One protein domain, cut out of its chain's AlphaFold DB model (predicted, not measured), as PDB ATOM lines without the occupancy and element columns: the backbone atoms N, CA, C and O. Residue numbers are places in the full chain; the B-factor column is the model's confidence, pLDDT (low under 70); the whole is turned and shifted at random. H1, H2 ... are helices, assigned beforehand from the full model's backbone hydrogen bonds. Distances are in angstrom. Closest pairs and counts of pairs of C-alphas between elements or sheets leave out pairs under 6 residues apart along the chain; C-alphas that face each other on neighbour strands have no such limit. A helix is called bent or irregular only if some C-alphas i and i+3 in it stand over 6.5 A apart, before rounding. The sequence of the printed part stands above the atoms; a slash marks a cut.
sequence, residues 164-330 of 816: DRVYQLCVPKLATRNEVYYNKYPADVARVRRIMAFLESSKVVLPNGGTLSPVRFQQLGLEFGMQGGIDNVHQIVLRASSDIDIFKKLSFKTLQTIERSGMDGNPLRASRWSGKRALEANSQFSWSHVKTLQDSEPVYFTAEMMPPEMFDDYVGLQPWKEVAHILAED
ATOM      1  N   ASP A 164      -6.530 -65.307  88.487       86.69
ATOM      2  CA  ASP A 164      -7.916 -64.957  88.139       86.69
ATOM      3  C   ASP A 164      -8.895 -65.634  89.103       86.69
ATOM      4  O   ASP A 164      -9.810 -64.989  89.625       86.69
ATOM      5  N   ARG A 165      -8.658 -66.911  89.423       85.38
ATOM      6  CA  ARG A 165      -9.472 -67.652  90.391       85.38
ATOM      7  C   ARG A 165      -9.402 -67.050  91.794       85.38
ATOM      8  O   ARG A 165     -10.423 -67.019  92.477       85.38
ATOM      9  N   VAL A 166      -8.236 -66.541  92.205       83.38
ATOM     10  CA  VAL A 166      -8.069 -65.846  93.495       83.38
ATOM     11  C   VAL A 166      -8.978 -64.621  93.571       83.38
ATOM     12  O   VAL A 166      -9.747 -64.484  94.521       83.38
ATOM     13  N   TYR A 167      -8.950 -63.751  92.560       85.56
ATOM     14  CA  TYR A 167      -9.768 -62.537  92.581       85.56
ATOM     15  C   TYR A 167     -11.260 -62.811  92.377       85.56
ATOM     16  O   TYR A 167     -12.078 -62.162  93.028       85.56
ATOM     17  N   GLN A 168     -11.639 -63.781  91.536       86.88
ATOM     18  CA  GLN A 168     -13.044 -64.181  91.340       86.88
ATOM     19  C   GLN A 168     -13.727 -64.578  92.650       86.88
ATOM     20  O   GLN A 168     -14.910 -64.313  92.849       86.88
ATOM     21  N   LEU A 169     -12.970 -65.200  93.544       84.25
ATOM     22  CA  LEU A 169     -13.424 -65.613  94.861       84.25
ATOM     23  C   LEU A 169     -13.615 -64.410  95.809       84.25
ATOM     24  O   LEU A 169     -14.610 -64.342  96.530       84.25
ATOM     25  N   CYS A 170     -12.771 -63.381  95.713       84.69
ATOM     26  CA  CYS A 170     -12.942 -62.147  96.487       84.69
ATOM     27  C   CYS A 170     -14.164 -61.304  96.056       84.69
ATOM     28  O   CYS A 170     -14.712 -60.558  96.871       84.69
ATOM     29  N   VAL A 171     -14.625 -61.407  94.801       89.06
ATOM     30  CA  VAL A 171     -15.705 -60.556  94.254       89.06
ATOM     31  C   VAL A 171     -17.036 -60.674  95.023       89.06
ATOM     32  O   VAL A 171     -17.572 -59.630  95.403       89.06
ATOM     33  N   PRO A 172     -17.582 -61.870  95.325       89.12
ATOM     34  CA  PRO A 172     -18.794 -62.005  96.142       89.12
ATOM     35  C   PRO A 172     -18.679 -61.396  97.547       89.12
ATOM     36  O   PRO A 172     -19.622 -60.759  98.026       89.12
ATOM     37  N   LYS A 173     -17.521 -61.538  98.206       86.50
ATOM     38  CA  LYS A 173     -17.275 -60.929  99.524       86.50
ATOM     39  C   LYS A 173     -17.264 -59.406  99.438       86.50
ATOM     40  O   LYS A 173     -17.901 -58.731 100.245       86.50
ATOM     41  N   LEU A 174     -16.595 -58.864  98.423       90.62
ATOM     42  CA  LEU A 174     -16.571 -57.429  98.171       90.62
ATOM     43  C   LEU A 174     -17.969 -56.878  97.844       90.62
ATOM     44  O   LEU A 174     -18.324 -55.796  98.314       90.62
ATOM     45  N   ALA A 175     -18.777 -57.620  97.082       93.25
ATOM     46  CA  ALA A 175     -20.172 -57.275  96.810       93.25
ATOM     47  C   ALA A 175     -20.995 -57.239  98.109       93.25
ATOM     48  O   ALA A 175     -21.595 -56.213  98.419       93.25
ATOM     49  N   THR A 176     -20.901 -58.286  98.936       92.00
ATOM     50  CA  THR A 176     -21.544 -58.341 100.264       92.00
ATOM     51  C   THR A 176     -21.133 -57.146 101.128       92.00
ATOM     52  O   THR A 176     -21.949 -56.528 101.812       92.00
ATOM     53  N   ARG A 177     -19.856 -56.751 101.084       91.81
ATOM     54  CA  ARG A 177     -19.365 -55.606 101.856       91.81
ATOM     55  C   ARG A 177     -19.912 -54.268 101.350       91.81
ATOM     56  O   ARG A 177     -20.229 -53.396 102.160       91.81
ATOM     57  N   ASN A 178     -20.073 -54.121 100.037       96.75
ATOM     58  CA  ASN A 178     -20.763 -52.979  99.438       96.75
ATOM     59  C   ASN A 178     -22.243 -52.933  99.833       96.75
ATOM     60  O   ASN A 178     -22.756 -51.860 100.151       96.75
ATOM     61  N   GLU A 179     -22.924 -54.078  99.871       96.06
ATOM     62  CA  GLU A 179     -24.302 -54.164 100.362       96.06
ATOM     63  C   GLU A 179     -24.398 -53.697 101.816       96.06
ATOM     64  O   GLU A 179     -25.281 -52.911 102.142       96.06
ATOM     65  N   VAL A 180     -23.457 -54.080 102.688       94.12
ATOM     66  CA  VAL A 180     -23.400 -53.566 104.070       94.12
ATOM     67  C   VAL A 180     -23.278 -52.037 104.100       94.12
ATOM     68  O   VAL A 180     -23.985 -51.388 104.874       94.12
ATOM     69  N   TYR A 181     -22.423 -51.449 103.255       97.19
ATOM     70  CA  TYR A 181     -22.281 -49.992 103.145       97.19
ATOM     71  C   TYR A 181     -23.599 -49.318 102.729       97.19
ATOM     72  O   TYR A 181     -24.078 -48.422 103.428       97.19
ATOM     73  N   TYR A 182     -24.225 -49.780 101.645       97.88
ATOM     74  CA  TYR A 182     -25.464 -49.183 101.137       97.88
ATOM     75  C   TYR A 182     -26.681 -49.467 102.025       97.88
ATOM     76  O   TYR A 182     -27.550 -48.610 102.148       97.88
ATOM     77  N   ASN A 183     -26.724 -50.605 102.722       95.81
ATOM     78  CA  ASN A 183     -27.754 -50.895 103.723       95.81
ATOM     79  C   ASN A 183     -27.635 -49.963 104.936       95.81
ATOM     80  O   ASN A 183     -28.648 -49.526 105.482       95.81
ATOM     81  N   LYS A 184     -26.406 -49.626 105.351       96.19
ATOM     82  CA  LYS A 184     -26.160 -48.662 106.432       96.19
ATOM     83  C   LYS A 184     -26.456 -47.223 105.995       96.19
ATOM     84  O   LYS A 184     -26.988 -46.444 106.785       96.19
ATOM     85  N   TYR A 185     -26.145 -46.882 104.745       96.44
ATOM     86  CA  TYR A 185     -26.292 -45.539 104.183       96.44
ATOM     87  C   TYR A 185     -27.074 -45.548 102.856       96.44
ATOM     88  O   TYR A 185     -26.516 -45.239 101.804       96.44
ATOM     89  N   PRO A 186     -28.392 -45.817 102.864       97.56
ATOM     90  CA  PRO A 186     -29.173 -45.974 101.628       97.56
ATOM     91  C   PRO A 186     -29.248 -44.692 100.788       97.56
ATOM     92  O   PRO A 186     -29.306 -44.738  99.563       97.56
ATOM     93  N   ALA A 187     -29.177 -43.522 101.432       96.94
ATOM     94  CA  ALA A 187     -29.116 -42.240 100.733       96.94
ATOM     95  C   ALA A 187     -27.822 -42.061  99.914       96.94
ATOM     96  O   ALA A 187     -27.784 -41.219  99.013       96.94
ATOM     97  N   ASP A 188     -26.774 -42.839 100.200       98.44
ATOM     98  CA  ASP A 188     -25.514 -42.750  99.472       98.44
ATOM     99  C   ASP A 188     -25.619 -43.319  98.059       98.44
ATOM    100  O   ASP A 188     -24.852 -42.887  97.211       98.44
ATOM    101  N   VAL A 189     -26.612 -44.161  97.739       98.56
ATOM    102  CA  VAL A 189     -26.859 -44.602  96.353       98.56
ATOM    103  C   VAL A 189     -26.980 -43.392  95.421       98.56
ATOM    104  O   VAL A 189     -26.221 -43.243  94.463       98.56
ATOM    105  N   ALA A 190     -27.868 -42.454  95.756       97.94
ATOM    106  CA  ALA A 190     -28.078 -41.248  94.961       97.94
ATOM    107  C   ALA A 190     -26.878 -40.282  95.016       97.94
ATOM    108  O   ALA A 190     -26.578 -39.608  94.026       97.94
ATOM    109  N   ARG A 191     -26.187 -40.194  96.161       98.50
ATOM    110  CA  ARG A 191     -25.011 -39.318  96.333       98.50
ATOM    111  C   ARG A 191     -23.830 -39.804  95.505       98.50
ATOM    112  O   ARG A 191     -23.239 -39.014  94.777       98.50
ATOM    113  N   VAL A 192     -23.521 -41.095  95.574       98.56
ATOM    114  CA  VAL A 192     -22.433 -41.713  94.816       98.56
ATOM    115  C   VAL A 192     -22.726 -41.610  93.327       98.56
ATOM    116  O   VAL A 192     -21.885 -41.086  92.609       98.56
ATOM    117  N   ARG A 193     -23.930 -41.964  92.851       98.12
ATOM    118  CA  ARG A 193     -24.299 -41.793  91.428       98.12
ATOM    119  C   ARG A 193     -24.097 -40.353  90.938       98.12
ATOM    120  O   ARG A 193     -23.563 -40.138  89.853       98.12
ATOM    121  N   ARG A 194     -24.461 -39.357  91.755       97.31
ATOM    122  CA  ARG A 194     -24.248 -37.930  91.448       97.31
ATOM    123  C   ARG A 194     -22.770 -37.564  91.367       97.31
ATOM    124  O   ARG A 194     -22.377 -36.859  90.440       97.31
ATOM    125  N   ILE A 195     -21.963 -38.035  92.317       98.44
ATOM    126  CA  ILE A 195     -20.512 -37.830  92.305       98.44
ATOM    127  C   ILE A 195     -19.915 -38.476  91.053       98.44
ATOM    128  O   ILE A 195     -19.205 -37.804  90.316       98.44
ATOM    129  N   MET A 196     -20.264 -39.725  90.748       97.94
ATOM    130  CA  MET A 196     -19.757 -40.451  89.580       97.94
ATOM    131  C   MET A 196     -20.109 -39.747  88.263       97.94
ATOM    132  O   MET A 196     -19.239 -39.573  87.413       97.94
ATOM    133  N   ALA A 197     -21.341 -39.252  88.113       97.31
ATOM    134  CA  ALA A 197     -21.744 -38.455  86.951       97.31
ATOM    135  C   ALA A 197     -20.992 -37.111  86.857       97.31
ATOM    136  O   ALA A 197     -20.619 -36.673  85.764       97.31
ATOM    137  N   PHE A 198     -20.736 -36.453  87.993       98.06
ATOM    138  CA  PHE A 198     -19.936 -35.227  88.042       98.06
ATOM    139  C   PHE A 198     -18.480 -35.486  87.629       98.06
ATOM    140  O   PHE A 198     -17.943 -34.741  86.813       98.06
ATOM    141  N   LEU A 199     -17.864 -36.558  88.138       97.56
ATOM    142  CA  LEU A 199     -16.492 -36.951  87.801       97.56
ATOM    143  C   LEU A 199     -16.357 -37.425  86.344       97.56
ATOM    144  O   LEU A 199     -15.321 -37.203  85.730       97.56
ATOM    145  N   GLU A 200     -17.389 -38.046  85.766       96.44
ATOM    146  CA  GLU A 200     -17.399 -38.437  84.346       96.44
ATOM    147  C   GLU A 200     -17.492 -37.221  83.405       96.44
ATOM    148  O   GLU A 200     -16.860 -37.198  82.351       96.44
ATOM    149  N   SER A 201     -18.269 -36.200  83.778       95.19
ATOM    150  CA  SER A 201     -18.508 -35.012  82.940       95.19
ATOM    151  C   SER A 201     -17.511 -33.869  83.158       95.19
ATOM    152  O   SER A 201     -17.453 -32.944  82.346       95.19
ATOM    153  N   SER A 202     -16.724 -33.916  84.236       91.75
ATOM    154  CA  SER A 202     -15.813 -32.842  84.639       91.75
ATOM    155  C   SER A 202     -14.400 -33.361  84.875       91.75
ATOM    156  O   SER A 202     -14.191 -34.320  85.610       91.75
ATOM    157  N   LYS A 203     -13.391 -32.661  84.345       92.69
ATOM    158  CA  LYS A 203     -11.992 -32.945  84.686       92.69
ATOM    159  C   LYS A 203     -11.674 -32.401  86.082       92.69
ATOM    160  O   LYS A 203     -11.451 -31.200  86.242       92.69
ATOM    161  N   VAL A 204     -11.638 -33.277  87.083       96.62
ATOM    162  CA  VAL A 204     -11.301 -32.924  88.468       96.62
ATOM    163  C   VAL A 204      -9.836 -33.240  88.759       96.62
ATOM    164  O   VAL A 204      -9.411 -34.390  88.670       96.62
ATOM    165  N   VAL A 205      -9.077 -32.211  89.136       95.69
ATOM    166  CA  VAL A 205      -7.652 -32.314  89.476       95.69
ATOM    167  C   VAL A 205      -7.483 -32.245  90.994       95.69
ATOM    168  O   VAL A 205      -8.042 -31.361  91.648       95.69
ATOM    169  N   LEU A 206      -6.731 -33.188  91.552       93.69
ATOM    170  CA  LEU A 206      -6.365 -33.236  92.965       93.69
ATOM    171  C   LEU A 206      -5.197 -32.279  93.263       93.69
ATOM    172  O   LEU A 206      -4.483 -31.881  92.341       93.69
ATOM    173  N   PRO A 207      -4.963 -31.897  94.532       91.00
ATOM    174  CA  PRO A 207      -3.903 -30.952  94.890       91.00
ATOM    175  C   PRO A 207      -2.494 -31.344  94.418       91.00
ATOM    176  O   PRO A 207      -1.720 -30.453  94.074       91.00
ATOM    177  N   ASN A 208      -2.172 -32.640  94.337       85.75
ATOM    178  CA  ASN A 208      -0.899 -33.133  93.792       85.75
ATOM    179  C   ASN A 208      -0.812 -33.162  92.254       85.75
ATOM    180  O   ASN A 208       0.209 -33.570  91.709       85.75
ATOM    181  N   GLY A 209      -1.864 -32.750  91.541       89.38
ATOM    182  CA  GLY A 209      -1.926 -32.769  90.079       89.38
ATOM    183  C   GLY A 209      -2.486 -34.060  89.472       89.38
ATOM    184  O   GLY A 209      -2.687 -34.101  88.259       89.38
ATOM    185  N   GLY A 210      -2.787 -35.084  90.281       91.19
ATOM    186  CA  GLY A 210      -3.475 -36.296  89.826       91.19
ATOM    187  C   GLY A 210      -4.935 -36.046  89.434       91.19
ATOM    188  O   GLY A 210      -5.526 -35.022  89.782       91.19
ATOM    189  N   THR A 211      -5.545 -36.999  88.729       95.12
ATOM    190  CA  THR A 211      -6.957 -36.917  88.316       95.12
ATOM    191  C   THR A 211      -7.833 -37.700  89.291       95.12
ATOM    192  O   THR A 211      -7.491 -38.815  89.680       95.12
ATOM    193  N   LEU A 212      -8.968 -37.122  89.698       96.56
ATOM    194  CA  LEU A 212     -10.025 -37.846  90.407       96.56
ATOM    195  C   LEU A 212     -11.076 -38.323  89.398       96.56
ATOM    196  O   LEU A 212     -12.019 -37.598  89.094       96.56
ATOM    197  N   SER A 213     -10.890 -39.529  88.867       95.69
ATOM    198  CA  SER A 213     -11.846 -40.183  87.969       95.69
ATOM    199  C   SER A 213     -12.914 -40.974  88.748       95.69
ATOM    200  O   SER A 213     -12.747 -41.218  89.950       95.69
ATOM    201  N   PRO A 214     -13.990 -41.442  88.083       95.69
ATOM    202  CA  PRO A 214     -14.907 -42.424  88.661       95.69
ATOM    203  C   PRO A 214     -14.192 -43.689  89.167       95.69
ATOM    204  O   PRO A 214     -14.511 -44.174  90.249       95.69
ATOM    205  N   VAL A 215     -13.179 -44.177  88.438       92.25
ATOM    206  CA  VAL A 215     -12.395 -45.364  88.820       92.25
ATOM    207  C   VAL A 215     -11.639 -45.106  90.122       92.25
ATOM    208  O   VAL A 215     -11.800 -45.856  91.083       92.25
ATOM    209  N   ARG A 216     -10.900 -43.990  90.210       92.50
ATOM    210  CA  ARG A 216     -10.188 -43.599  91.439       92.50
ATOM    211  C   ARG A 216     -11.135 -43.374  92.617       92.50
ATOM    212  O   ARG A 216     -10.778 -43.661  93.755       92.50
ATOM    213  N   PHE A 217     -12.345 -42.873  92.371       95.44
ATOM    214  CA  PHE A 217     -13.343 -42.702  93.427       95.44
ATOM    215  C   PHE A 217     -13.880 -44.045  93.944       95.44
ATOM    216  O   PHE A 217     -14.027 -44.212  95.154       95.44
ATOM    217  N   GLN A 218     -14.113 -45.027  93.064       94.88
ATOM    218  CA  GLN A 218     -14.503 -46.380  93.476       94.88
ATOM    219  C   GLN A 218     -13.428 -47.056  94.339       94.88
ATOM    220  O   GLN A 218     -13.780 -47.816  95.238       94.88
ATOM    221  N   GLN A 219     -12.144 -46.736  94.149       92.12
ATOM    222  CA  GLN A 219     -11.044 -47.277  94.961       92.12
ATOM    223  C   GLN A 219     -11.061 -46.837  96.432       92.12
ATOM    224  O   GLN A 219     -10.365 -47.437  97.247       92.12
ATOM    225  N   LEU A 220     -11.908 -45.873  96.821       93.44
ATOM    226  CA  LEU A 220     -12.181 -45.596  98.238       93.44
ATOM    227  C   LEU A 220     -12.733 -46.829  98.981       93.44
ATOM    228  O   LEU A 220     -12.628 -46.898 100.202       93.44
ATOM    229  N   GLY A 221     -13.261 -47.823  98.257       92.50
ATOM    230  CA  GLY A 221     -13.657 -49.122  98.806       92.50
ATOM    231  C   GLY A 221     -12.522 -49.917  99.442       92.50
ATOM    232  O   GLY A 221     -12.809 -50.844 100.199       92.50
ATOM    233  N   LEU A 222     -11.255 -49.544  99.213       88.06
ATOM    234  CA  LEU A 222     -10.125 -50.068  99.979       88.06
ATOM    235  C   LEU A 222     -10.372 -49.927 101.484       88.06
ATOM    236  O   LEU A 222     -10.062 -50.840 102.232       88.06
ATOM    237  N   GLU A 223     -11.013 -48.851 101.934       88.75
ATOM    238  CA  GLU A 223     -11.314 -48.625 103.350       88.75
ATOM    239  C   GLU A 223     -12.327 -49.634 103.928       88.75
ATOM    240  O   GLU A 223     -12.416 -49.794 105.140       88.75
ATOM    241  N   PHE A 224     -13.103 -50.361 103.119       90.50
ATOM    242  CA  PHE A 224     -14.178 -51.221 103.639       90.50
ATOM    243  C   PHE A 224     -13.705 -52.419 104.474       90.50
ATOM    244  O   PHE A 224     -14.484 -52.920 105.299       90.50
ATOM    245  N   GLY A 225     -12.462 -52.866 104.286       82.12
ATOM    246  CA  GLY A 225     -11.820 -53.878 105.130       82.12
ATOM    247  C   GLY A 225     -11.103 -53.288 106.352       82.12
ATOM    248  O   GLY A 225     -10.647 -54.039 107.209       82.12
ATOM    249  N   MET A 226     -11.073 -51.957 106.489       79.12
ATOM    250  CA  MET A 226     -10.477 -51.253 107.625       79.12
ATOM    251  C   MET A 226     -11.497 -51.008 108.735       79.12
ATOM    252  O   MET A 226     -12.689 -50.769 108.498       79.12
ATOM    253  N   GLN A 227     -11.033 -50.999 109.987       77.12
ATOM    254  CA  GLN A 227     -11.882 -50.639 111.120       77.12
ATOM    255  C   GLN A 227     -12.389 -49.194 110.972       77.12
ATOM    256  O   GLN A 227     -11.609 -48.250 110.901       77.12
ATOM    257  N   GLY A 228     -13.714 -49.016 110.941       81.06
ATOM    258  CA  GLY A 228     -14.358 -47.706 110.760       81.06
ATOM    259  C   GLY A 228     -14.379 -47.184 109.317       81.06
ATOM    260  O   GLY A 228     -14.959 -46.128 109.071       81.06
ATOM    261  N   GLY A 229     -13.815 -47.910 108.347       87.06
ATOM    262  CA  GLY A 229     -13.657 -47.398 106.986       87.06
ATOM    263  C   GLY A 229     -14.966 -47.193 106.214       87.06
ATOM    264  O   GLY A 229     -15.079 -46.229 105.462       87.06
ATOM    265  N   ILE A 230     -16.014 -47.989 106.478       92.38
ATOM    266  CA  ILE A 230     -17.374 -47.739 105.947       92.38
ATOM    267  C   ILE A 230     -17.873 -46.332 106.321       92.38
ATOM    268  O   ILE A 230     -18.414 -45.615 105.478       92.38
ATOM    269  N   ASP A 231     -17.653 -45.917 107.569       90.19
ATOM    270  CA  ASP A 231     -18.125 -44.625 108.074       90.19
ATOM    271  C   ASP A 231     -17.267 -43.484 107.516       90.19
ATOM    272  O   ASP A 231     -17.793 -42.425 107.172       90.19
ATOM    273  N   ASN A 232     -15.962 -43.718 107.343       89.25
ATOM    274  CA  ASN A 232     -15.054 -42.766 106.703       89.25
ATOM    275  C   ASN A 232     -15.445 -42.496 105.243       89.25
ATOM    276  O   ASN A 232     -15.560 -41.334 104.847       89.25
ATOM    277  N   VAL A 233     -15.704 -43.547 104.454       96.38
ATOM    278  CA  VAL A 233     -16.153 -43.407 103.058       96.38
ATOM    279  C   VAL A 233     -17.486 -42.664 102.998       96.38
ATOM    280  O   VAL A 233     -17.624 -41.736 102.201       96.38
ATOM    281  N   HIS A 234     -18.426 -42.973 103.896       97.62
ATOM    282  CA  HIS A 234     -19.682 -42.228 104.004       97.62
ATOM    283  C   HIS A 234     -19.455 -40.726 104.246       97.62
ATOM    284  O   HIS A 234     -20.068 -39.897 103.575       97.62
ATOM    285  N   GLN A 235     -18.547 -40.338 105.152       95.06
ATOM    286  CA  GLN A 235     -18.242 -38.917 105.386       95.06
ATOM    287  C   GLN A 235     -17.669 -38.229 104.138       95.06
ATOM    288  O   GLN A 235     -18.022 -37.082 103.847       95.06
ATOM    289  N   ILE A 236     -16.817 -38.924 103.375       97.06
ATOM    290  CA  ILE A 236     -16.278 -38.416 102.106       97.06
ATOM    291  C   ILE A 236     -17.406 -38.231 101.085       97.06
ATOM    292  O   ILE A 236     -17.511 -37.159 100.489       97.06
ATOM    293  N   VAL A 237     -18.277 -39.232 100.919       98.44
ATOM    294  CA  VAL A 237     -19.425 -39.201  99.997       98.44
ATOM    295  C   VAL A 237     -20.409 -38.093 100.366       98.44
ATOM    296  O   VAL A 237     -20.798 -37.299  99.507       98.44
ATOM    297  N   LEU A 238     -20.783 -37.986 101.642       96.94
ATOM    298  CA  LEU A 238     -21.694 -36.959 102.143       96.94
ATOM    299  C   LEU A 238     -21.158 -35.555 101.847       96.94
ATOM    300  O   LEU A 238     -21.888 -34.695 101.340       96.94
ATOM    301  N   ARG A 239     -19.870 -35.330 102.121       95.75
ATOM    302  CA  ARG A 239     -19.209 -34.051 101.871       95.75
ATOM    303  C   ARG A 239     -19.083 -33.750 100.379       95.75
ATOM    304  O   ARG A 239     -19.438 -32.652  99.962       95.75
ATOM    305  N   ALA A 240     -18.621 -34.706  99.576       97.50
ATOM    306  CA  ALA A 240     -18.452 -34.542  98.134       97.50
ATOM    307  C   ALA A 240     -19.785 -34.250  97.432       97.50
ATOM    308  O   ALA A 240     -19.864 -33.336  96.612       97.50
ATOM    309  N   SER A 241     -20.851 -34.961  97.804       97.62
ATOM    310  CA  SER A 241     -22.191 -34.692  97.281       97.62
ATOM    311  C   SER A 241     -22.689 -33.305  97.687       97.62
ATOM    312  O   SER A 241     -23.254 -32.600  96.855       97.62
ATOM    313  N   SER A 242     -22.466 -32.889  98.938       95.88
ATOM    314  CA  SER A 242     -22.863 -31.554  99.415       95.88
ATOM    315  C   SER A 242     -22.102 -30.440  98.692       95.88
ATOM    316  O   SER A 242     -22.689 -29.430  98.311       95.88
ATOM    317  N   ASP A 243     -20.804 -30.639  98.453       97.06
ATOM    318  CA  ASP A 243     -19.967 -29.704  97.705       97.06
ATOM    319  C   ASP A 243     -20.476 -29.522  96.265       97.06
ATOM    320  O   ASP A 243     -20.630 -28.394  95.792       97.06
ATOM    321  N   ILE A 244     -20.796 -30.625  95.579       97.19
ATOM    322  CA  ILE A 244     -21.377 -30.593  94.229       97.19
ATOM    323  C   ILE A 244     -22.730 -29.874  94.243       97.19
ATOM    324  O   ILE A 244     -23.010 -29.086  93.344       97.19
ATOM    325  N   ASP A 245     -23.555 -30.077  95.265       93.81
ATOM    326  CA  ASP A 245     -24.878 -29.458  95.331       93.81
ATOM    327  C   ASP A 245     -24.815 -27.950  95.535       93.81
ATOM    328  O   ASP A 245     -25.478 -27.207  94.801       93.81
ATOM    329  N   ILE A 246     -23.997 -27.512  96.491       92.56
ATOM    330  CA  ILE A 246     -23.902 -26.118  96.926       92.56
ATOM    331  C   ILE A 246     -22.996 -25.319  95.989       92.56
ATOM    332  O   ILE A 246     -23.369 -24.243  95.526       92.56
ATOM    333  N   PHE A 247     -21.800 -25.834  95.706       93.25
ATOM    334  CA  PHE A 247     -20.749 -25.088  95.014       93.25
ATOM    335  C   PHE A 247     -20.609 -25.458  93.539       93.25
ATOM    336  O   PHE A 247     -19.830 -24.810  92.838       93.25
ATOM    337  N   LYS A 248     -21.315 -26.496  93.065       94.62
ATOM    338  CA  LYS A 248     -21.164 -27.060  91.707       94.62
ATOM    339  C   LYS A 248     -19.730 -27.510  91.395       94.62
ATOM    340  O   LYS A 248     -19.354 -27.641  90.234       94.62
ATOM    341  N   LYS A 249     -18.928 -27.740  92.438       94.75
ATOM    342  CA  LYS A 249     -17.545 -28.223  92.387       94.75
ATOM    343  C   LYS A 249     -17.177 -28.875  93.712       94.75
ATOM    344  O   LYS A 249     -17.724 -28.508  94.746       94.75
ATOM    345  N   LEU A 250     -16.185 -29.757  93.699       96.44
ATOM    346  CA  LEU A 250     -15.602 -30.304  94.923       96.44
ATOM    347  C   LEU A 250     -14.714 -29.257  95.609       96.44
ATOM    348  O   LEU A 250     -13.920 -28.574  94.958       96.44
ATOM    349  N   SER A 251     -14.847 -29.107  96.929       94.50
ATOM    350  CA  SER A 251     -14.008 -28.182  97.692       94.50
ATOM    351  C   SER A 251     -12.570 -28.697  97.781       94.50
ATOM    352  O   SER A 251     -12.323 -29.904  97.811       94.50
ATOM    353  N   PHE A 252     -11.606 -27.781  97.907       91.00
ATOM    354  CA  PHE A 252     -10.192 -28.134  98.086       91.00
ATOM    355  C   PHE A 252      -9.982 -29.123  99.239       91.00
ATOM    356  O   PHE A 252      -9.181 -30.046  99.137       91.00
ATOM    357  N   LYS A 253     -10.740 -28.974 100.333       86.69
ATOM    358  CA  LYS A 253     -10.630 -29.867 101.486       86.69
ATOM    359  C   LYS A 253     -11.141 -31.279 101.189       86.69
ATOM    360  O   LYS A 253     -10.542 -32.236 101.676       86.69
ATOM    361  N   THR A 254     -12.206 -31.420 100.402       92.00
ATOM    362  CA  THR A 254     -12.691 -32.730  99.940       92.00
ATOM    363  C   THR A 254     -11.657 -33.394  99.041       92.00
ATOM    364  O   THR A 254     -11.286 -34.537  99.289       92.00
ATOM    365  N   LEU A 255     -11.105 -32.647  98.080       94.81
ATOM    366  CA  LEU A 255     -10.050 -33.134  97.188       94.81
ATOM    367  C   LEU A 255      -8.802 -33.576  97.968       94.81
ATOM    368  O   LEU A 255      -8.334 -34.691  97.782       94.81
ATOM    369  N   GLN A 256      -8.337 -32.771  98.929       88.62
ATOM    370  CA  GLN A 256      -7.226 -33.131  99.819       88.62
ATOM    371  C   GLN A 256      -7.521 -34.389 100.659       88.62
ATOM    372  O   GLN A 256      -6.615 -35.152 100.979       88.62
ATOM    373  N   THR A 257      -8.774 -34.595 101.070       88.44
ATOM    374  CA  THR A 257      -9.156 -35.768 101.878       88.44
ATOM    375  C   THR A 257      -9.117 -37.044 101.035       88.44
ATOM    376  O   THR A 257      -8.572 -38.050 101.479       88.44
ATOM    377  N   ILE A 258      -9.626 -36.978  99.803       90.50
ATOM    378  CA  ILE A 258      -9.602 -38.094  98.849       90.50
ATOM    379  C   ILE A 258      -8.162 -38.418  98.425       90.50
ATOM    380  O   ILE A 258      -7.781 -39.583  98.396       90.50
ATOM    381  N   GLU A 259      -7.337 -37.401  98.162       87.19
ATOM    382  CA  GLU A 259      -5.922 -37.565  97.795       87.19
ATOM    383  C   GLU A 259      -5.132 -38.372  98.836       87.19
ATOM    384  O   GLU A 259      -4.396 -39.289  98.478       87.19
ATOM    385  N   ARG A 260      -5.326 -38.073 100.128       79.31
ATOM    386  CA  ARG A 260      -4.626 -38.740 101.242       79.31
ATOM    387  C   ARG A 260      -4.943 -40.226 101.388       79.31
ATOM    388  O   ARG A 260      -4.183 -40.922 102.048       79.31
ATOM    389  N   SER A 261      -6.044 -40.682 100.801       69.31
ATOM    390  CA  SER A 261      -6.482 -42.082 100.840       69.31
ATOM    391  C   SER A 261      -6.010 -42.855  99.592       69.31
ATOM    392  O   SER A 261      -6.532 -43.915  99.272       69.31
ATOM    393  N   GLY A 262      -5.077 -42.277  98.822       70.31
ATOM    394  CA  GLY A 262      -4.630 -42.767  97.521       70.31
ATOM    395  C   GLY A 262      -3.386 -43.667  97.536       70.31
ATOM    396  O   GLY A 262      -2.688 -43.783  98.534       70.31
ATOM    397  N   MET A 263      -3.072 -44.257  96.378       70.62
ATOM    398  CA  MET A 263      -1.971 -45.210  96.169       70.62
ATOM    399  C   MET A 263      -0.737 -44.600  95.471       70.62
ATOM    400  O   MET A 263       0.078 -45.335  94.919       70.62
ATOM    401  N   ASP A 264      -0.562 -43.271  95.500       67.06
ATOM    402  CA  ASP A 264       0.519 -42.555  94.783       67.06
ATOM    403  C   ASP A 264       1.949 -43.035  95.160       67.06
ATOM    404  O   ASP A 264       2.880 -42.823  94.389       67.06
ATOM    405  N   GLY A 265       2.133 -43.696  96.313       57.97
ATOM    406  CA  GLY A 265       3.425 -44.216  96.792       57.97
ATOM    407  C   GLY A 265       3.651 -45.729  96.649       57.97
ATOM    408  O   GLY A 265       4.703 -46.210  97.063       57.97
ATOM    409  N   ASN A 266       2.698 -46.484  96.087       62.56
ATOM    410  CA  ASN A 266       2.735 -47.953  96.042       62.56
ATOM    411  C   ASN A 266       2.760 -48.446  94.586       62.56
ATOM    412  O   ASN A 266       1.718 -48.829  94.055       62.56
ATOM    413  N   PRO A 267       3.924 -48.416  93.908       52.53
ATOM    414  CA  PRO A 267       3.943 -48.384  92.454       52.53
ATOM    415  C   PRO A 267       3.438 -49.643  91.743       52.53
ATOM    416  O   PRO A 267       3.072 -49.535  90.575       52.53
ATOM    417  N   LEU A 268       3.431 -50.835  92.363       56.00
ATOM    418  CA  LEU A 268       3.248 -52.082  91.605       56.00
ATOM    419  C   LEU A 268       2.552 -53.216  92.380       56.00
ATOM    420  O   LEU A 268       3.146 -53.821  93.270       56.00
ATOM    421  N   ARG A 269       1.339 -53.591  91.943       60.16
ATOM    422  CA  ARG A 269       0.740 -54.933  92.132       60.16
ATOM    423  C   ARG A 269       0.007 -55.378  90.857       60.16
ATOM    424  O   ARG A 269      -1.210 -55.523  90.820       60.16
ATOM    425  N   ALA A 270       0.755 -55.554  89.771       57.97
ATOM    426  CA  ALA A 270       0.195 -55.874  88.460       57.97
ATOM    427  C   ALA A 270       0.141 -57.398  88.232       57.97
ATOM    428  O   ALA A 270       0.973 -57.974  87.540       57.97
ATOM    429  N   SER A 271      -0.844 -58.077  88.826       70.81
ATOM    430  CA  SER A 271      -1.083 -59.525  88.681       70.81
ATOM    431  C   SER A 271      -1.762 -59.857  87.346       70.81
ATOM    432  O   SER A 271      -2.870 -60.388  87.316       70.81
ATOM    433  N   ARG A 272      -1.166 -59.454  86.215       84.81
ATOM    434  CA  ARG A 272      -1.806 -59.512  84.886       84.81
ATOM    435  C   ARG A 272      -3.189 -58.852  84.874       84.81
ATOM    436  O   ARG A 272      -4.075 -59.310  84.172       84.81
ATOM    437  N   TRP A 273      -3.429 -57.821  85.685       88.31
ATOM    438  CA  TRP A 273      -4.744 -57.163  85.810       88.31
ATOM    439  C   TRP A 273      -5.905 -58.104  86.199       88.31
ATOM    440  O   TRP A 273      -7.057 -57.847  85.843       88.31
ATOM    441  N   SER A 274      -5.619 -59.190  86.925       87.31
ATOM    442  CA  SER A 274      -6.613 -60.216  87.289       87.31
ATOM    443  C   SER A 274      -7.782 -59.650  88.104       87.31
ATOM    444  O   SER A 274      -8.934 -59.998  87.854       87.31
ATOM    445  N   GLY A 275      -7.520 -58.693  89.003       87.25
ATOM    446  CA  GLY A 275      -8.572 -58.008  89.763       87.25
ATOM    447  C   GLY A 275      -9.601 -57.308  88.870       87.25
ATOM    448  O   GLY A 275     -10.801 -57.438  89.094       87.25
ATOM    449  N   LYS A 276      -9.159 -56.636  87.797       89.00
ATOM    450  CA  LYS A 276     -10.066 -56.001  86.830       89.00
ATOM    451  C   LYS A 276     -10.925 -57.033  86.096       89.00
ATOM    452  O   LYS A 276     -12.140 -56.874  86.064       89.00
ATOM    453  N   ARG A 277     -10.317 -58.098  85.560       90.75
ATOM    454  CA  ARG A 277     -11.064 -59.180  84.888       90.75
ATOM    455  C   ARG A 277     -12.083 -59.838  85.815       90.75
ATOM    456  O   ARG A 277     -13.194 -60.132  85.394       90.75
ATOM    457  N   ALA A 278     -11.730 -60.052  87.082       89.88
ATOM    458  CA  ALA A 278     -12.651 -60.621  88.057       89.88
ATOM    459  C   ALA A 278     -13.861 -59.704  88.308       89.88
ATOM    460  O   ALA A 278     -14.989 -60.190  88.375       89.88
ATOM    461  N   LEU A 279     -13.650 -58.384  88.395       90.50
ATOM    462  CA  LEU A 279     -14.741 -57.416  88.553       90.50
ATOM    463  C   LEU A 279     -15.699 -57.385  87.353       90.50
ATOM    464  O   LEU A 279     -16.885 -57.137  87.551       90.50
ATOM    465  N   GLU A 280     -15.237 -57.679  86.132       87.94
ATOM    466  CA  GLU A 280     -16.094 -57.726  84.931       87.94
ATOM    467  C   GLU A 280     -17.209 -58.784  85.030       87.94
ATOM    468  O   GLU A 280     -18.246 -58.643  84.379       87.94
ATOM    469  N   ALA A 281     -17.050 -59.801  85.886       85.00
ATOM    470  CA  ALA A 281     -18.081 -60.804  86.148       85.00
ATOM    471  C   ALA A 281     -19.281 -60.263  86.952       85.00
ATOM    472  O   ALA A 281     -20.328 -60.910  86.988       85.00
ATOM    473  N   ASN A 282     -19.155 -59.096  87.593       90.75
ATOM    474  CA  ASN A 282     -20.242 -58.442  88.314       90.75
ATOM    475  C   ASN A 282     -20.415 -56.997  87.826       90.75
ATOM    476  O   ASN A 282     -19.657 -56.087  88.166       90.75
ATOM    477  N   SER A 283     -21.477 -56.780  87.051       93.12
ATOM    478  CA  SER A 283     -21.741 -55.508  86.384       93.12
ATOM    479  C   SER A 283     -22.014 -54.336  87.339       93.12
ATOM    480  O   SER A 283     -21.890 -53.189  86.909       93.12
ATOM    481  N   GLN A 284     -22.271 -54.582  88.633       95.19
ATOM    482  CA  GLN A 284     -22.460 -53.521  89.634       95.19
ATOM    483  C   GLN A 284     -21.174 -52.770  89.989       95.19
ATOM    484  O   GLN A 284     -21.238 -51.649  90.493       95.19
ATOM    485  N   PHE A 285     -20.000 -53.323  89.675       95.12
ATOM    486  CA  PHE A 285     -18.733 -52.589  89.774       95.12
ATOM    487  C   PHE A 285     -18.467 -51.686  88.563       95.12
ATOM    488  O   PHE A 285     -17.553 -50.863  88.597       95.12
ATOM    489  N   SER A 286     -19.261 -51.795  87.494       95.00
ATOM    490  CA  SER A 286     -19.092 -50.996  86.283       95.00
ATOM    491  C   SER A 286     -19.997 -49.769  86.302       95.00
ATOM    492  O   SER A 286     -21.206 -49.860  86.081       95.00
ATOM    493  N   TRP A 287     -19.410 -48.583  86.487       95.38
ATOM    494  CA  TRP A 287     -20.169 -47.333  86.402       95.38
ATOM    495  C   TRP A 287     -20.873 -47.160  85.048       95.38
ATOM    496  O   TRP A 287     -22.020 -46.713  84.998       95.38
ATOM    497  N   SER A 288     -20.230 -47.559  83.946       94.94
ATOM    498  CA  SER A 288     -20.811 -47.447  82.604       94.94
ATOM    499  C   SER A 288     -22.054 -48.320  82.421       94.94
ATOM    500  O   SER A 288     -22.944 -47.938  81.662       94.94
ATOM    501  N   HIS A 289     -22.144 -49.439  83.144       95.81
ATOM    502  CA  HIS A 289     -23.346 -50.260  83.224       95.81
ATOM    503  C   HIS A 289     -24.381 -49.650  84.178       95.81
ATOM    504  O   HIS A 289     -25.506 -49.363  83.767       95.81
ATOM    505  N   VAL A 290     -23.994 -49.383  85.430       96.75
ATOM    506  CA  VAL A 290     -24.900 -48.934  86.502       96.75
ATOM    507  C   VAL A 290     -25.604 -47.614  86.170       96.75
ATOM    508  O   VAL A 290     -26.769 -47.428  86.528       96.75
ATOM    509  N   LYS A 291     -24.959 -46.706  85.426       96.25
ATOM    510  CA  LYS A 291     -25.580 -45.444  84.987       96.25
ATOM    511  C   LYS A 291     -26.734 -45.620  83.990       96.25
ATOM    512  O   LYS A 291     -27.490 -44.679  83.782       96.25
ATOM    513  N   THR A 292     -26.864 -46.797  83.371       96.94
ATOM    514  CA  THR A 292     -27.987 -47.143  82.475       96.94
ATOM    515  C   THR A 292     -29.159 -47.800  83.208       96.94
ATOM    516  O   THR A 292     -30.240 -47.934  82.638       96.94
ATOM    517  N   LEU A 293     -28.951 -48.197  84.469       96.44
ATOM    518  CA  LEU A 293     -29.967 -48.794  85.332       96.44
ATOM    519  C   LEU A 293     -30.779 -47.722  86.079       96.44
ATOM    520  O   LEU A 293     -30.459 -46.531  86.035       96.44
ATOM    521  N   GLN A 294     -31.819 -48.161  86.798       94.38
ATOM    522  CA  GLN A 294     -32.643 -47.291  87.643       94.38
ATOM    523  C   GLN A 294     -31.796 -46.557  88.694       94.38
ATOM    524  O   GLN A 294     -30.784 -47.067  89.168       94.38
ATOM    525  N   ASP A 295     -32.231 -45.363  89.106       92.25
ATOM    526  CA  ASP A 295     -31.477 -44.538  90.061       92.25
ATOM    527  C   ASP A 295     -31.376 -45.126  91.476       92.25
ATOM    528  O   ASP A 295     -30.555 -44.669  92.273       92.25
ATOM    529  N   SER A 296     -32.178 -46.150  91.772       92.81
ATOM    530  CA  SER A 296     -32.087 -46.964  92.985       92.81
ATOM    531  C   SER A 296     -30.931 -47.964  92.971       92.81
ATOM    532  O   SER A 296     -30.616 -48.513  94.023       92.81
ATOM    533  N   GLU A 297     -30.303 -48.210  91.819       97.12
ATOM    534  CA  GLU A 297     -29.238 -49.204  91.698       97.12
ATOM    535  C   GLU A 297     -27.878 -48.625  92.131       97.12
ATOM    536  O   GLU A 297     -27.413 -47.629  91.547       97.12
ATOM    537  N   PRO A 298     -27.217 -49.225  93.143       97.38
ATOM    538  CA  PRO A 298     -25.917 -48.781  93.628       97.38
ATOM    539  C   PRO A 298     -24.789 -49.120  92.653       97.38
ATOM    540  O   PRO A 298     -24.790 -50.163  92.007       97.38
ATOM    541  N   VAL A 299     -23.768 -48.262  92.620       97.19
ATOM    542  CA  VAL A 299     -22.464 -48.589  92.029       97.19
ATOM    543  C   VAL A 299     -21.531 -49.070  93.129       97.19
ATOM    544  O   VAL A 299     -21.398 -48.418  94.163       97.19
ATOM    545  N   TYR A 300     -20.893 -50.217  92.953       97.56
ATOM    546  CA  TYR A 300     -20.031 -50.776  93.986       97.56
ATOM    547  C   TYR A 300     -18.632 -50.160  93.965       97.56
ATOM    548  O   TYR A 300     -18.026 -49.962  92.912       97.56
ATOM    549  N   PHE A 301     -18.120 -49.856  95.153       95.88
ATOM    550  CA  PHE A 301     -16.736 -49.484  95.391       95.88
ATOM    551  C   PHE A 301     -15.825 -50.704  95.269       95.88
ATOM    552  O   PHE A 301     -16.192 -51.824  95.631       95.88
ATOM    553  N   THR A 302     -14.610 -50.470  94.798       90.44
ATOM    554  CA  THR A 302     -13.584 -51.484  94.565       90.44
ATOM    555  C   THR A 302     -12.571 -51.481  95.713       90.44
ATOM    556  O   THR A 302     -12.177 -50.413  96.174       90.44
ATOM    557  N   ALA A 303     -12.134 -52.659  96.166       84.81
ATOM    558  CA  ALA A 303     -11.043 -52.805  97.138       84.81
ATOM    559  C   ALA A 303      -9.669 -52.809  96.427       84.81
ATOM    560  O   ALA A 303      -9.447 -52.009  95.520       84.81
ATOM    561  N   GLU A 304      -8.768 -53.741  96.755       78.75
ATOM    562  CA  GLU A 304      -7.444 -53.925  96.117       78.75
ATOM    563  C   GLU A 304      -7.493 -54.457  94.663       78.75
ATOM    564  O   GLU A 304      -6.538 -55.035  94.141       78.75
ATOM    565  N   MET A 305      -8.611 -54.259  93.971       81.38
ATOM    566  CA  MET A 305      -8.825 -54.694  92.595       81.38
ATOM    567  C   MET A 305      -8.176 -53.685  91.643       81.38
ATOM    568  O   MET A 305      -8.870 -52.909  90.999       81.38
ATOM    569  N   MET A 306      -6.840 -53.637  91.626       76.62
ATOM    570  CA  MET A 306      -6.041 -52.635  90.909       76.62
ATOM    571  C   MET A 306      -6.259 -52.686  89.384       76.62
ATOM    572  O   MET A 306      -5.797 -53.628  88.730       76.62
ATOM    573  N   PRO A 307      -6.928 -51.683  88.787       86.81
ATOM    574  CA  PRO A 307      -7.127 -51.619  87.347       86.81
ATOM    575  C   PRO A 307      -5.974 -50.842  86.675       86.81
ATOM    576  O   PRO A 307      -5.429 -49.926  87.290       86.81
ATOM    577  N   PRO A 308      -5.599 -51.133  85.415       89.38
ATOM    578  CA  PRO A 308      -4.536 -50.406  84.712       89.38
ATOM    579  C   PRO A 308      -4.803 -48.896  84.602       89.38
ATOM    580  O   PRO A 308      -3.862 -48.107  84.602       89.38
ATOM    581  N   GLU A 309      -6.071 -48.480  84.584       89.75
ATOM    582  CA  GLU A 309      -6.498 -47.076  84.568       89.75
ATOM    583  C   GLU A 309      -5.967 -46.263  85.762       89.75
ATOM    584  O   GLU A 309      -5.803 -45.049  85.659       89.75
ATOM    585  N   MET A 310      -5.620 -46.906  86.883       88.12
ATOM    586  CA  MET A 310      -5.041 -46.200  88.028       88.12
ATOM    587  C   MET A 310      -3.704 -45.524  87.678       88.12
ATOM    588  O   MET A 310      -3.372 -44.480  88.235       88.12
ATOM    589  N   PHE A 311      -2.957 -46.074  86.716       89.38
ATOM    590  CA  PHE A 311      -1.707 -45.483  86.237       89.38
ATOM    591  C   PHE A 311      -1.935 -44.215  85.406       89.38
ATOM    592  O   PHE A 311      -0.981 -43.497  85.143       89.38
ATOM    593  N   ASP A 312      -3.175 -43.904  85.021       91.31
ATOM    594  CA  ASP A 312      -3.538 -42.613  84.431       91.31
ATOM    595  C   ASP A 312      -3.986 -41.599  85.494       91.31
ATOM    596  O   ASP A 312      -3.767 -40.394  85.341       91.31
ATOM    597  N   ASP A 313      -4.573 -42.069  86.598       91.06
ATOM    598  CA  ASP A 313      -5.176 -41.216  87.625       91.06
ATOM    599  C   ASP A 313      -4.197 -40.750  88.710       91.06
ATOM    600  O   ASP A 313      -4.248 -39.594  89.150       91.06
ATOM    601  N   TYR A 314      -3.321 -41.643  89.171       88.81
ATOM    602  CA  TYR A 314      -2.340 -41.365  90.218       88.81
ATOM    603  C   TYR A 314      -1.071 -40.775  89.607       88.81
ATOM    604  O   TYR A 314      -0.359 -41.436  88.851       88.81
ATOM    605  N   VAL A 315      -0.767 -39.525  89.957       86.62
ATOM    606  CA  VAL A 315       0.388 -38.794  89.419       86.62
ATOM    607  C   VAL A 315       1.706 -39.498  89.751       86.62
ATOM    608  O   VAL A 315       2.613 -39.516  88.922       86.62
ATOM    609  N   GLY A 316       1.797 -40.138  90.923       80.94
ATOM    610  CA  GLY A 316       2.973 -40.914  91.322       80.94
ATOM    611  C   GLY A 316       3.138 -42.217  90.536       80.94
ATOM    612  O   GLY A 316       4.253 -42.719  90.414       80.94
ATOM    613  N   LEU A 317       2.050 -42.739  89.959       84.50
ATOM    614  CA  LEU A 317       2.040 -43.994  89.207       84.50
ATOM    615  C   LEU A 317       2.225 -43.797  87.704       84.50
ATOM    616  O   LEU A 317       2.775 -44.680  87.056       84.50
ATOM    617  N   GLN A 318       1.843 -42.644  87.150       86.56
ATOM    618  CA  GLN A 318       1.972 -42.344  85.717       86.56
ATOM    619  C   GLN A 318       3.344 -42.692  85.109       86.56
ATOM    620  O   GLN A 318       3.365 -43.342  84.058       86.56
ATOM    621  N   PRO A 319       4.492 -42.370  85.743       85.06
ATOM    622  CA  PRO A 319       5.805 -42.739  85.205       85.06
ATOM    623  C   PRO A 319       6.045 -44.255  85.098       85.06
ATOM    624  O   PRO A 319       6.911 -44.689  84.345       85.06
ATOM    625  N   TRP A 320       5.284 -45.062  85.840       83.69
ATOM    626  CA  TRP A 320       5.422 -46.517  85.940       83.69
ATOM    627  C   TRP A 320       4.451 -47.278  85.042       83.69
ATOM    628  O   TRP A 320       4.482 -48.505  85.031       83.69
ATOM    629  N   LYS A 321       3.598 -46.582  84.279       88.25
ATOM    630  CA  LYS A 321       2.542 -47.209  83.477       88.25
ATOM    631  C   LYS A 321       3.081 -48.285  82.534       88.25
ATOM    632  O   LYS A 321       2.632 -49.426  82.576       88.25
ATOM    633  N   GLU A 322       4.063 -47.937  81.706       90.88
ATOM    634  CA  GLU A 322       4.642 -48.868  80.728       90.88
ATOM    635  C   GLU A 322       5.317 -50.065  81.414       90.88
ATOM    636  O   GLU A 322       5.126 -51.209  81.014       90.88
ATOM    637  N   VAL A 323       6.022 -49.818  82.520       89.06
ATOM    638  CA  VAL A 323       6.649 -50.857  83.350       89.06
ATOM    639  C   VAL A 323       5.606 -51.825  83.913       89.06
ATOM    640  O   VAL A 323       5.807 -53.038  83.877       89.06
ATOM    641  N   ALA A 324       4.491 -51.306  84.426       87.69
ATOM    642  CA  ALA A 324       3.414 -52.115  84.979       87.69
ATOM    643  C   ALA A 324       2.746 -52.991  83.908       87.69
ATOM    644  O   ALA A 324       2.425 -54.142  84.192       87.69
ATOM    645  N   HIS A 325       2.595 -52.485  82.677       90.38
ATOM    646  CA  HIS A 325       2.122 -53.279  81.538       90.38
ATOM    647  C   HIS A 325       3.086 -54.412  81.184       90.38
ATOM    648  O   HIS A 325       2.645 -55.553  81.073       90.38
ATOM    649  N   ILE A 326       4.389 -54.124  81.101       91.94
ATOM    650  CA  ILE A 326       5.410 -55.148  80.845       91.94
ATOM    651  C   ILE A 326       5.340 -56.245  81.914       91.94
ATOM    652  O   ILE A 326       5.276 -57.420  81.577       91.94
ATOM    653  N   LEU A 327       5.292 -55.879  83.200       88.00
ATOM    654  CA  LEU A 327       5.210 -56.844  84.306       88.00
ATOM    655  C   LEU A 327       3.907 -57.656  84.304       88.00
ATOM    656  O   LEU A 327       3.930 -58.843  84.628       88.00
ATOM    657  N   ALA A 328       2.784 -57.025  83.958       87.62
ATOM    658  CA  ALA A 328       1.486 -57.683  83.864       87.62
ATOM    659  C   ALA A 328       1.427 -58.716  82.731       87.62
ATOM    660  O   ALA A 328       0.742 -59.727  82.871       87.62
ATOM    661  N   GLU A 329       2.088 -58.446  81.608       88.62
ATOM    662  CA  GLU A 329       2.071 -59.297  80.410       88.62
ATOM    663  C   GLU A 329       3.180 -60.350  80.405       88.62
ATOM    664  O   GLU A 329       3.151 -61.270  79.590       88.62
ATOM    665  N   ASP A 330       4.129 -60.241  81.330       86.88
ATOM    666  CA  ASP A 330       5.230 -61.175  81.461       86.88
ATOM    667  C   ASP A 330       4.743 -62.569  81.879       86.88
ATOM    668  O   ASP A 330       4.061 -62.728  82.892       86.88
TER     669      ASP A 330
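Overview. This is residues 164 to 330 of the 816 residues of an uncharacterized protein of Candolleomyces aberdarensis (UniProt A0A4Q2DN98). One long helix, H1, runs along one side of the domain's length, over a cluster at one end in which H2, H3, H4 and H5 pack in three successive helical hairpins, with H3 nearest the middle of the whole. H6 packs on the first part of H1, and at the other end H9 is joined to the rest through the short H8, with long loops between the two ends. The printed part has 167 residues, with nine named helices, H1 to H9 in order along the chain, and no named strand; the class is all helix. The whole is compact, with a radius of gyration of the C-alphas of 15.3 A, and spans 47 by 34 by 33 A.

Along the chain. H1, residues 164 to 184, is 30.5 A long from C-alpha 164 at (-7.916, -64.957, 88.139) to C-alpha 184 at (-26.160, -48.662, 106.432), with a kink of 26 degrees near residue 172. H2 is residues 188 to 201, 19.6 A; H3 residues 214 to 225, 20.3 A; H4 residues 229 to 247, 26.3 A; H5 residues 252 to 259; H6 residues 274 to 280. H7, residues 287 to 290, and H8, residues 310 to 313, have four residues each. H9, residues 318 to 329, is 17.8 A long and ends at C-alpha 329 at (2.071, -59.297, 80.410). H9 is irregular, with C-alphas 319 and 322 7.7 A apart; H1 and H3 are only just irregular, with 6.6 A between C-alphas 169 and 172 and between C-alphas 222 and 225.

Arrangement. H1 touches H6 with residues 164 to 171 alone, at a steep tilt of 54 degrees; the closest C-alphas, of Gln 168 and Ala 278, are 4.9 A apart. H1 and H3 are close but not clearly touching, with C-alphas 177 and 224 7.0 A apart. H3 and H4 are a hairpin at a shallow tilt of 31 degrees, closest at C-alphas 223 and 229, 4.5 A; H3 touches H4 with residues 220 to 224 alone. H2 and H3 are a hairpin, closest at C-alphas 196 and 214, 5.3 A; H3 touches H2 with residues 214 to 217 alone. H2 touches H4 at a steep tilt of 58 degrees, closest at C-alphas 191 and 241, 5.5 A. H4 and H5 are a hairpin, closest at C-alphas 240 and 254, 6.3 A. H7 touches no helix; its C-alpha 287 is 7.6 A from C-alpha 196 of H2. H3 and H8 only just touch, with 3 pairs of C-alphas within 8 A, closest at C-alphas 216 and 310, 6.7 A. H8 and H9 touch only at the corner, closest at C-alphas 311 and 318, 4.9 A. Every O i to N i+4 pair is within hydrogen-bond range in H2, H4, H5 and H6; H1 has 15 of 17, H9 6 of 8 and H3 2 of 8, beside 8 of 9 O i to N i+3 pairs in H3, and H7 and H8 are too short for an i+4 pair.

Size, cuts and confidence. The two C-alphas farthest apart, of Ile 246 and Asp 330, are 48.1 A apart. The printed part has no cut. The links H2 to H3, H5 to H6 and H7 to H8 are long. The mean pLDDT of the printed part is 89.8; residue 261 and residues 264 to 270 are under 70.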